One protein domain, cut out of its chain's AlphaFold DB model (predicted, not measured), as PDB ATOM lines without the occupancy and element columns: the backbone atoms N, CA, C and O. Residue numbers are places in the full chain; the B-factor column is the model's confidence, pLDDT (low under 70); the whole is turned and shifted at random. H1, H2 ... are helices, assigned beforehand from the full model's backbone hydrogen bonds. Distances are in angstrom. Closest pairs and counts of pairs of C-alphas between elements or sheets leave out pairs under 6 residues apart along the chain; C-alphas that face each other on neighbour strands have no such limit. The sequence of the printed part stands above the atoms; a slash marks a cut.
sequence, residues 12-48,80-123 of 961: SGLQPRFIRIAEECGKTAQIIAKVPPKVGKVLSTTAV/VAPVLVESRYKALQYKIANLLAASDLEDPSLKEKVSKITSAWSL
ATOM      1  N   SER A  12     198.732 167.562 161.192       41.62
ATOM      2  CA  SER A  12     197.681 166.570 160.894       41.62
ATOM      3  C   SER A  12     196.808 166.085 162.066       41.62
ATOM      4  O   SER A  12     195.853 165.361 161.806       41.62
ATOM      5  N   GLY A  13     197.077 166.459 163.325       50.47
ATOM      6  CA  GLY A  13     196.354 165.899 164.491       50.47
ATOM      7  C   GLY A  13     195.041 166.604 164.885       50.47
ATOM      8  O   GLY A  13     194.101 165.961 165.344       50.47
ATOM      9  N   LEU A  14     194.943 167.921 164.669       54.72
ATOM     10  CA  LEU A  14     193.824 168.752 165.149       54.72
ATOM     11  C   LEU A  14     192.579 168.694 164.253       54.72
ATOM     12  O   LEU A  14     191.449 168.598 164.734       54.72
ATOM     13  N   GLN A  15     192.785 168.739 162.935       63.34
ATOM     14  CA  GLN A  15     191.697 168.811 161.957       63.34
ATOM     15  C   GLN A  15     190.790 167.566 161.948       63.34
ATOM     16  O   GLN A  15     189.572 167.744 161.902       63.34
ATOM     17  N   PRO A  16     191.305 166.321 162.041       71.00
ATOM     18  CA  PRO A  16     190.460 165.126 161.997       71.00
ATOM     19  C   PRO A  16     189.450 165.043 163.149       71.00
ATOM     20  O   PRO A  16     188.326 164.590 162.931       71.00
ATOM     21  N   ARG A  17     189.819 165.513 164.351       80.50
ATOM     22  CA  ARG A  17     188.978 165.439 165.561       80.50
ATOM     23  C   ARG A  17     187.737 166.327 165.429       80.50
ATOM     24  O   ARG A  17     186.606 165.865 165.548       80.50
ATOM     25  N   PHE A  18     187.913 167.591 165.036       82.44
ATOM     26  CA  PHE A  18     186.772 168.482 164.787       82.44
ATOM     27  C   PHE A  18     185.960 168.105 163.539       82.44
ATOM     28  O   PHE A  18     184.748 168.333 163.513       82.44
ATOM     29  N   ILE A  19     186.587 167.485 162.529       82.56
ATOM     30  CA  ILE A  19     185.869 166.902 161.385       82.56
ATOM     31  C   ILE A  19     184.937 165.782 161.861       82.56
ATOM     32  O   ILE A  19     183.767 165.786 161.483       82.56
ATOM     33  N   ARG A  20     185.392 164.884 162.745       82.38
ATOM     34  CA  ARG A  20     184.554 163.818 163.316       82.38
ATOM     35  C   ARG A  20     183.374 164.386 164.110       82.38
ATOM     36  O   ARG A  20     182.230 164.004 163.861       82.38
ATOM     37  N   ILE A  21     183.615 165.383 164.964       83.38
ATOM     38  CA  ILE A  21     182.551 166.093 165.705       83.38
ATOM     39  C   ILE A  21     181.522 166.708 164.739       83.38
ATOM     40  O   ILE A  21     180.310 166.651 164.979       83.38
ATOM     41  N   ALA A  22     181.981 167.279 163.621       82.81
ATOM     42  CA  ALA A  22     181.112 167.828 162.584       82.81
ATOM     43  C   ALA A  22     180.333 166.726 161.828       82.81
ATOM     44  O   ALA A  22     179.154 166.898 161.506       82.81
ATOM     45  N   GLU A  23     180.943 165.577 161.551       82.50
ATOM     46  CA  GLU A  23     180.288 164.441 160.893       82.50
ATOM     47  C   GLU A  23     179.174 163.828 161.755       82.50
ATOM     48  O   GLU A  23     178.079 163.562 161.248       82.50
ATOM     49  N   GLU A  24     179.394 163.709 163.067       81.94
ATOM     50  CA  GLU A  24     178.415 163.200 164.041       81.94
ATOM     51  C   GLU A  24     177.142 164.050 164.150       81.94
ATOM     52  O   GLU A  24     176.084 163.553 164.543       81.94
ATOM     53  N   CYS A  25     177.200 165.329 163.764       79.12
ATOM     54  CA  CYS A  25     176.026 166.204 163.737       79.12
ATOM     55  C   CYS A  25     174.989 165.770 162.676       79.12
ATOM     56  O   CYS A  25     173.822 166.171 162.743       79.12
ATOM     57  N   GLY A  26     175.390 164.932 161.710       79.31
ATOM     58  CA  GLY A  26     174.525 164.344 160.690       79.31
ATOM     59  C   GLY A  26     174.201 165.273 159.511       79.31
ATOM     60  O   GLY A  26     174.225 166.499 159.608       79.31
ATOM     61  N   LYS A  27     173.847 164.681 158.359       74.44
ATOM     62  CA  LYS A  27     173.642 165.395 157.074       74.44
ATOM     63  C   LYS A  27     172.597 166.518 157.142       74.44
ATOM     64  O   LYS A  27     172.759 167.547 156.491       74.44
ATOM     65  N   THR A  28     171.549 166.352 157.948       68.06
ATOM     66  CA  THR A  28     170.488 167.356 158.132       68.06
ATOM     67  C   THR A  28     171.023 168.646 158.761       68.06
ATOM     68  O   THR A  28     170.695 169.737 158.296       68.06
ATOM     69  N   ALA A  29     171.912 168.539 159.754       72.69
ATOM     70  CA  ALA A  29     172.562 169.689 160.382       72.69
ATOM     71  C   ALA A  29     173.478 170.437 159.401       72.69
ATOM     72  O   ALA A  29     173.498 171.666 159.392       72.69
ATOM     73  N   GLN A  30     174.164 169.710 158.511       76.44
ATOM     74  CA  GLN A  30     175.023 170.300 157.475       76.44
ATOM     75  C   GLN A  30     174.232 171.146 156.470       76.44
ATOM     76  O   GLN A  30     174.706 172.187 156.016       76.44
ATOM     77  N   ILE A  31     173.024 170.700 156.113       70.94
ATOM     78  CA  ILE A  31     172.127 171.433 155.210       70.94
ATOM     79  C   ILE A  31     171.603 172.693 155.908       70.94
ATOM     80  O   ILE A  31     171.664 173.779 155.335       70.94
ATOM     81  N   ILE A  32     171.159 172.576 157.164       71.75
ATOM     82  CA  ILE A  32     170.627 173.702 157.948       71.75
ATOM     83  C   ILE A  32     171.718 174.740 158.254       71.75
ATOM     84  O   ILE A  32     171.453 175.939 158.193       71.75
ATOM     85  N   ALA A  33     172.961 174.322 158.500       72.25
ATOM     86  CA  ALA A  33     174.084 175.223 158.769       72.25
ATOM     87  C   ALA A  33     174.459 176.132 157.578       72.25
ATOM     88  O   ALA A  33     175.079 177.183 157.780       72.25
ATOM     89  N   LYS A  34     174.076 175.751 156.349       76.31
ATOM     90  CA  LYS A  34     174.269 176.545 155.119       76.31
ATOM     91  C   LYS A  34     173.194 177.623 154.924       76.31
ATOM     92  O   LYS A  34     173.359 178.497 154.077       76.31
ATOM     93  N   VAL A  35     172.111 177.582 155.699       71.44
ATOM     94  CA  VAL A  35     171.000 178.539 155.631       71.44
ATOM     95  C   VAL A  35     171.269 179.722 156.582       71.44
ATOM     96  O   VAL A  35     171.781 179.515 157.684       71.44
ATOM     97  N   PRO A  36     170.944 180.982 156.215       67.12
ATOM     98  CA  PRO A  36     171.131 182.130 157.101       67.12
ATOM     99  C   PRO A  36     170.393 181.958 158.445       67.12
ATOM    100  O   PRO A  36     169.248 181.491 158.445       67.12
ATOM    101  N   PRO A  37     170.960 182.407 159.585       61.12
ATOM    102  CA  PRO A  37     170.382 182.189 160.920       61.12
ATOM    103  C   PRO A  37     168.949 182.714 161.067       61.12
ATOM    104  O   PRO A  37     168.122 182.107 161.741       61.12
ATOM    105  N   LYS A  38     168.616 183.805 160.361       61.91
ATOM    106  CA  LYS A  38     167.264 184.388 160.321       61.91
ATOM    107  C   LYS A  38     166.233 183.501 159.610       61.91
ATOM    108  O   LYS A  38     165.061 183.569 159.953       61.91
ATOM    109  N   VAL A  39     166.646 182.652 158.668       55.97
ATOM    110  CA  VAL A  39     165.763 181.725 157.933       55.97
ATOM    111  C   VAL A  39     165.607 180.408 158.702       55.97
ATOM    112  O   VAL A  39     164.488 179.922 158.846       55.97
ATOM    113  N   GLY A  40     166.679 179.894 159.321       52.44
ATOM    114  CA  GLY A  40     166.590 178.798 160.304       52.44
ATOM    115  C   GLY A  40     165.756 179.190 161.535       52.44
ATOM    116  O   GLY A  40     164.995 178.388 162.071       52.44
ATOM    117  N   LYS A  41     165.857 180.466 161.942       52.47
ATOM    118  CA  LYS A  41     164.813 181.347 162.507       52.47
ATOM    119  C   LYS A  41     163.363 180.846 162.421       52.47
ATOM    120  O   LYS A  41     162.781 180.257 163.331       52.47
ATOM    121  N   VAL A  42     162.849 181.112 161.226       51.41
ATOM    122  CA  VAL A  42     161.472 180.985 160.764       51.41
ATOM    123  C   VAL A  42     161.104 179.520 160.539       51.41
ATOM    124  O   VAL A  42     160.084 179.078 161.049       51.41
ATOM    125  N   LEU A  43     161.980 178.726 159.911       47.62
ATOM    126  CA  LEU A  43     161.730 177.303 159.621       47.62
ATOM    127  C   LEU A  43     161.453 176.443 160.866       47.62
ATOM    128  O   LEU A  43     160.774 175.431 160.768       47.62
ATOM    129  N   SER A  44     161.977 176.836 162.029       44.16
ATOM    130  CA  SER A  44     161.749 176.132 163.302       44.16
ATOM    131  C   SER A  44     160.554 176.638 164.113       44.16
ATOM    132  O   SER A  44     160.111 175.953 165.029       44.16
ATOM    133  N   THR A  45     160.073 177.851 163.820       45.38
ATOM    134  CA  THR A  45     159.009 178.530 164.580       45.38
ATOM    135  C   THR A  45     157.665 178.469 163.867       45.38
ATOM    136  O   THR A  45     156.626 178.541 164.514       45.38
ATOM    137  N   THR A  46     157.655 178.272 162.549       38.94
ATOM    138  CA  THR A  46     156.430 178.029 161.788       38.94
ATOM    139  C   THR A  46     156.208 176.527 161.631       38.94
ATOM    140  O   THR A  46     157.010 175.854 160.985       38.94
ATOM    141  N   ALA A  47     155.107 176.005 162.181       33.59
ATOM    142  CA  ALA A  47     154.616 174.651 161.926       33.59
ATOM    143  C   ALA A  47     154.117 174.528 160.473       33.59
ATOM    144  O   ALA A  47     152.921 174.464 160.205       33.59
ATOM    145  N   VAL A  48     155.039 174.554 159.512       35.50
ATOM    146  CA  VAL A  48     154.744 174.255 158.112       35.50
ATOM    147  C   VAL A  48     155.091 172.783 157.897       35.50
ATOM    148  O   VAL A  48     156.238 172.397 158.132       35.50
ATOM    149  N   VAL A  80     156.025 167.615 168.399       35.28
ATOM    150  CA  VAL A  80     156.143 168.331 167.105       35.28
ATOM    151  C   VAL A  80     157.236 169.424 166.978       35.28
ATOM    152  O   VAL A  80     157.611 169.753 165.858       35.28
ATOM    153  N   ALA A  81     157.904 169.867 168.050       35.88
ATOM    154  CA  ALA A  81     159.095 170.748 167.985       35.88
ATOM    155  C   ALA A  81     160.519 170.129 168.191       35.88
ATOM    156  O   ALA A  81     161.483 170.802 167.811       35.88
ATOM    157  N   PRO A  82     160.735 168.899 168.725       45.16
ATOM    158  CA  PRO A  82     162.076 168.452 169.140       45.16
ATOM    159  C   PRO A  82     163.081 168.362 167.995       45.16
ATOM    160  O   PRO A  82     164.198 168.836 168.125       45.16
ATOM    161  N   VAL A  83     162.676 167.834 166.839       50.38
ATOM    162  CA  VAL A  83     163.596 167.556 165.724       50.38
ATOM    163  C   VAL A  83     164.128 168.844 165.080       50.38
ATOM    164  O   VAL A  83     165.287 168.913 164.674       50.38
ATOM    165  N   LEU A  84     163.309 169.900 165.000       50.75
ATOM    166  CA  LEU A  84     163.717 171.195 164.434       50.75
ATOM    167  C   LEU A  84     164.582 172.002 165.409       50.75
ATOM    168  O   LEU A  84     165.501 172.700 164.990       50.75
ATOM    169  N   VAL A  85     164.320 171.886 166.708       57.00
ATOM    170  CA  VAL A  85     165.134 172.507 167.757       57.00
ATOM    171  C   VAL A  85     166.472 171.768 167.908       57.00
ATOM    172  O   VAL A  85     167.527 172.394 167.852       57.00
ATOM    173  N   GLU A  86     166.458 170.437 167.959       66.38
ATOM    174  CA  GLU A  86     167.647 169.574 167.989       66.38
ATOM    175  C   GLU A  86     168.522 169.757 166.741       66.38
ATOM    176  O   GLU A  86     169.744 169.862 166.834       66.38
ATOM    177  N   SER A  87     167.915 169.873 165.557       69.56
ATOM    178  CA  SER A  87     168.666 170.104 164.318       69.56
ATOM    179  C   SER A  87     169.298 171.496 164.235       69.56
ATOM    180  O   SER A  87     170.332 171.641 163.585       69.56
ATOM    181  N   ARG A  88     168.757 172.506 164.930       70.38
ATOM    182  CA  ARG A  88     169.412 173.818 165.088       70.38
ATOM    183  C   ARG A  88     170.622 173.745 166.005       70.38
ATOM    184  O   ARG A  88     171.655 174.309 165.656       70.38
ATOM    185  N   TYR A  89     170.512 173.030 167.123       77.12
ATOM    186  CA  TYR A  89     171.647 172.791 168.016       77.12
ATOM    187  C   TYR A  89     172.764 172.038 167.289       77.12
ATOM    188  O   TYR A  89     173.896 172.513 167.238       77.12
ATOM    189  N   LYS A  90     172.430 170.949 166.587       80.56
ATOM    190  CA  LYS A  90     173.394 170.199 165.765       80.56
ATOM    191  C   LYS A  90     173.981 171.036 164.623       80.56
ATOM    192  O   LYS A  90     175.152 170.883 164.293       80.56
ATOM    193  N   ALA A  91     173.213 171.947 164.019       80.56
ATOM    194  CA  ALA A  91     173.720 172.841 162.973       80.56
ATOM    195  C   ALA A  91     174.692 173.902 163.514       80.56
ATOM    196  O   ALA A  91     175.684 174.218 162.851       80.56
ATOM    197  N   LEU A  92     174.436 174.437 164.712       83.00
ATOM    198  CA  LEU A  92     175.367 175.335 165.394       83.00
ATOM    199  C   LEU A  92     176.657 174.598 165.767       83.00
ATOM    200  O   LEU A  92     177.742 175.078 165.441       83.00
ATOM    201  N   GLN A  93     176.527 173.409 166.361       85.06
ATOM    202  CA  GLN A  93     177.645 172.529 166.695       85.06
ATOM    203  C   GLN A  93     178.500 172.222 165.461       85.06
ATOM    204  O   GLN A  93     179.707 172.436 165.485       85.06
ATOM    205  N   TYR A  94     177.869 171.849 164.342       86.62
ATOM    206  CA  TYR A  94     178.538 171.628 163.058       86.62
ATOM    207  C   TYR A  94     179.306 172.860 162.564       86.62
ATOM    208  O   TYR A  94     180.415 172.747 162.044       86.62
ATOM    209  N   LYS A  95     178.724 174.057 162.698       86.25
ATOM    210  CA  LYS A  95     179.336 175.298 162.209       86.25
ATOM    211  C   LYS A  95     180.550 175.711 163.039       86.25
ATOM    212  O   LYS A  95     181.532 176.173 162.465       86.25
ATOM    213  N   ILE A  96     180.481 175.534 164.357       87.75
ATOM    214  CA  ILE A  96     181.598 175.800 165.269       87.75
ATOM    215  C   ILE A  96     182.687 174.738 165.080       87.75
ATOM    216  O   ILE A  96     183.840 175.102 164.876       87.75
ATOM    217  N   ALA A  97     182.329 173.453 165.022       86.75
ATOM    218  CA  ALA A  97     183.279 172.371 164.770       86.75
ATOM    219  C   ALA A  97     184.015 172.548 163.430       86.75
ATOM    220  O   ALA A  97     185.231 172.448 163.390       86.75
ATOM    221  N   ASN A  98     183.328 172.925 162.346       85.75
ATOM    222  CA  ASN A  98     184.000 173.221 161.074       85.75
ATOM    223  C   ASN A  98     184.898 174.455 161.118       85.75
ATOM    224  O   ASN A  98     185.914 174.486 160.428       85.75
ATOM    225  N   LEU A  99     184.517 175.489 161.875       87.56
ATOM    226  CA  LEU A  99     185.374 176.657 162.055       87.56
ATOM    227  C   LEU A  99     186.682 176.244 162.739       87.56
ATOM    228  O   LEU A  99     187.749 176.641 162.276       87.56
ATOM    229  N   LEU A 100     186.585 175.432 163.792       86.94
ATOM    230  CA  LEU A 100     187.732 174.911 164.535       86.94
ATOM    231  C   LEU A 100     188.558 173.929 163.691       86.94
ATOM    232  O   LEU A 100     189.776 174.013 163.689       86.94
ATOM    233  N   ALA A 101     187.919 173.080 162.880       84.31
ATOM    234  CA  ALA A 101     188.610 172.180 161.953       84.31
ATOM    235  C   ALA A 101     189.409 172.924 160.868       84.31
ATOM    236  O   ALA A 101     190.431 172.431 160.394       84.31
ATOM    237  N   ALA A 102     188.929 174.094 160.441       80.50
ATOM    238  CA  ALA A 102     189.536 174.883 159.371       80.50
ATOM    239  C   ALA A 102     190.565 175.916 159.863       80.50
ATOM    240  O   ALA A 102     191.155 176.609 159.032       80.50
ATOM    241  N   SER A 103     190.759 176.046 161.176       80.75
ATOM    242  CA  SER A 103     191.574 177.102 161.782       80.75
ATOM    243  C   SER A 103     192.651 176.523 162.697       80.75
ATOM    244  O   SER A 103     192.558 175.380 163.132       80.75
ATOM    245  N   ASP A 104     193.668 177.328 162.983       80.75
ATOM    246  CA  ASP A 104     194.661 177.029 164.012       80.75
ATOM    247  C   ASP A 104     194.140 177.513 165.372       80.75
ATOM    248  O   ASP A 104     193.646 178.641 165.444       80.75
ATOM    249  N   LEU A 105     194.216 176.696 166.430       80.50
ATOM    250  CA  LEU A 105     193.711 177.070 167.762       80.50
ATOM    251  C   LEU A 105     194.488 178.254 168.363       80.50
ATOM    252  O   LEU A 105     193.958 178.960 169.213       80.50
ATOM    253  N   GLU A 106     195.691 178.540 167.866       79.38
ATOM    254  CA  GLU A 106     196.464 179.722 168.259       79.38
ATOM    255  C   GLU A 106     195.947 181.040 167.629       79.38
ATOM    256  O   GLU A 106     196.434 182.117 167.975       79.38
ATOM    257  N   ASP A 107     194.960 181.012 166.715       82.44
ATOM    258  CA  ASP A 107     194.385 182.226 166.103       82.44
ATOM    259  C   ASP A 107     193.567 183.041 167.134       82.44
ATOM    260  O   ASP A 107     192.445 182.655 167.485       82.44
ATOM    261  N   PRO A 108     194.031 184.239 167.552       79.69
ATOM    262  CA  PRO A 108     193.356 185.042 168.576       79.69
ATOM    263  C   PRO A 108     191.973 185.546 168.136       79.69
ATOM    264  O   PRO A 108     191.154 185.947 168.966       79.69
ATOM    265  N   SER A 109     191.671 185.525 166.832       86.19
ATOM    266  CA  SER A 109     190.365 185.929 166.305       86.19
ATOM    267  C   SER A 109     189.287 184.845 166.432       86.19
ATOM    268  O   SER A 109     188.102 185.135 166.231       86.19
ATOM    269  N   LEU A 110     189.650 183.602 166.785       87.25
ATOM    270  CA  LEU A 110     188.703 182.489 166.902       87.25
ATOM    271  C   LEU A 110     187.653 182.709 167.981       87.25
ATOM    272  O   LEU A 110     186.469 182.507 167.713       87.25
ATOM    273  N   LYS A 111     188.056 183.200 169.155       89.31
ATOM    274  CA  LYS A 111     187.131 183.522 170.251       89.31
ATOM    275  C   LYS A 111     186.027 184.480 169.796       89.31
ATOM    276  O   LYS A 111     184.838 184.257 170.034       89.31
ATOM    277  N   GLU A 112     186.402 185.526 169.060       89.50
ATOM    278  CA  GLU A 112     185.446 186.496 168.523       89.50
ATOM    279  C   GLU A 112     184.550 185.874 167.437       89.50
ATOM    280  O   GLU A 112     183.342 186.123 167.407       89.50
ATOM    281  N   LYS A 113     185.105 185.027 166.559       89.44
ATOM    282  CA  LYS A 113     184.343 184.305 165.524       89.44
ATOM    283  C   LYS A 113     183.322 183.336 166.139       89.44
ATOM    284  O   LYS A 113     182.176 183.314 165.686       89.44
ATOM    285  N   VAL A 114     183.690 182.584 167.181       89.12
ATOM    286  CA  VAL A 114     182.787 181.674 167.913       89.12
ATOM    287  C   VAL A 114     181.677 182.461 168.611       89.12
ATOM    288  O   VAL A 114     180.501 182.114 168.473       89.12
ATOM    289  N   SER A 115     182.004 183.577 169.268       87.25
ATOM    290  CA  SER A 115     181.012 184.468 169.889       87.25
ATOM    291  C   SER A 115     180.040 185.072 168.861       87.25
ATOM    292  O   SER A 115     178.819 185.073 169.063       87.25
ATOM    293  N   LYS A 116     180.538 185.500 167.692       87.56
ATOM    294  CA  LYS A 116     179.707 185.973 166.568       87.56
ATOM    295  C   LYS A 116     178.774 184.887 166.038       87.56
ATOM    296  O   LYS A 116     177.610 185.166 165.760       87.56
ATOM    297  N   ILE A 117     179.255 183.652 165.897       86.44
ATOM    298  CA  ILE A 117     178.422 182.523 165.464       86.44
ATOM    299  C   ILE A 117     177.341 182.229 166.508       86.44
ATOM    300  O   ILE A 117     176.177 182.096 166.147       86.44
ATOM    301  N   THR A 118     177.696 182.198 167.789       85.38
ATOM    302  CA  THR A 118     176.770 181.891 168.889       85.38
ATOM    303  C   THR A 118     175.678 182.958 169.031       85.38
ATOM    304  O   THR A 118     174.487 182.638 169.055       85.38
ATOM    305  N   SER A 119     176.053 184.241 169.010       83.88
ATOM    306  CA  SER A 119     175.110 185.371 169.070       83.88
ATOM    307  C   SER A 119     174.194 185.456 167.843       83.88
ATOM    308  O   SER A 119     173.004 185.754 167.978       83.88
ATOM    309  N   ALA A 120     174.694 185.114 166.649       81.31
ATOM    310  CA  ALA A 120     173.902 185.120 165.417       81.31
ATOM    311  C   ALA A 120     172.728 184.124 165.429       81.31
ATOM    312  O   ALA A 120     171.767 184.315 164.680       81.31
ATOM    313  N   TRP A 121     172.786 183.080 166.260       76.44
ATOM    314  CA  TRP A 121     171.730 182.069 166.388       76.44
ATOM    315  C   TRP A 121     170.734 182.353 167.523       76.44
ATOM    316  O   TRP A 121     169.713 181.671 167.607       76.44
ATOM    317  N   SER A 122     170.964 183.402 168.326       72.31
ATOM    318  CA  SER A 122     170.057 183.882 169.386       72.31
ATOM    319  C   SER A 122     169.608 182.798 170.380       72.31
ATOM    320  O   SER A 122     168.432 182.748 170.745       72.31
ATOM    321  N   LEU A 123     170.519 181.912 170.787       72.56
ATOM    322  CA  LEU A 123     170.253 180.939 171.848       72.56
ATOM    323  C   LEU A 123     170.289 181.616 173.232       72.56
ATOM    324  O   LEU A 123     171.067 182.556 173.414       72.56
TER     325      LEU A 123
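AT A GLANCE: This is residues 12 to 48 and 80 to 123 of the 961 residues of the protein "Hypothetical protein" of Aureoumbra lagunensis (UniProt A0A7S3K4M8). The long helix H4 is the middle of a row, with H1 and H5 on its two sides; H2 crosses H4, and H3 is loosely placed nearby. The printed part has 81 residues, with five named helices, H1 to H5, all helix, compact with radius of gyration of the C-alphas 13.4 A, spanning 43 by 24 by 16 A.

HOW THE PARTS SIT: H1, residues 14 to 24, touches H4, residues 82 to 101, with 93 to 101 alone, opposite ways at a shallow tilt of 14 degrees; the closest C-alphas, Gln 15 and Ala 101, are 4.6 A apart. H2, residues 26 to 33, touches H4's residues 87 to 95 alone, about perpendicular at 84 degrees; the closest C-alphas, Ala 29 and Ala 91, are 4.2 A apart. H3, residues 37 to 43, is close to H4 but not clearly touching, the closest C-alphas, Gly 40 and Arg 88, 7.5 A apart. H5, residues 110 to 120, forms a hairpin with H4, touching its residues 92 to 100 alone at a shallow tilt of 21 degrees; the closest C-alphas, Ile 96 and Val 114, are 6.6 A apart. Every O i to N i+4 pair is within hydrogen-bond range in H2, H4 and H5, 6 of 7 in H1, 2 of 3 in H3.

IN THESE COORDINATES: H1 begins at C-alpha 14 (193.824, 168.752, 165.149) and H5 ends at C-alpha 120 (173.902, 185.120, 165.417). First to last C-alpha, H1 spans 16.4 A, H2 11.1 A, H3 10.0 A, H4 27.7 A and H5 15.1 A.

THE WHOLE: Residues 49 to 79 are not printed; C-alphas 48 and 80 are 10.9 A apart. Of the links printed whole, none is long. Confidence is under 70 at residues 12 to 15, 28, 36 to 48 and 80 to 87.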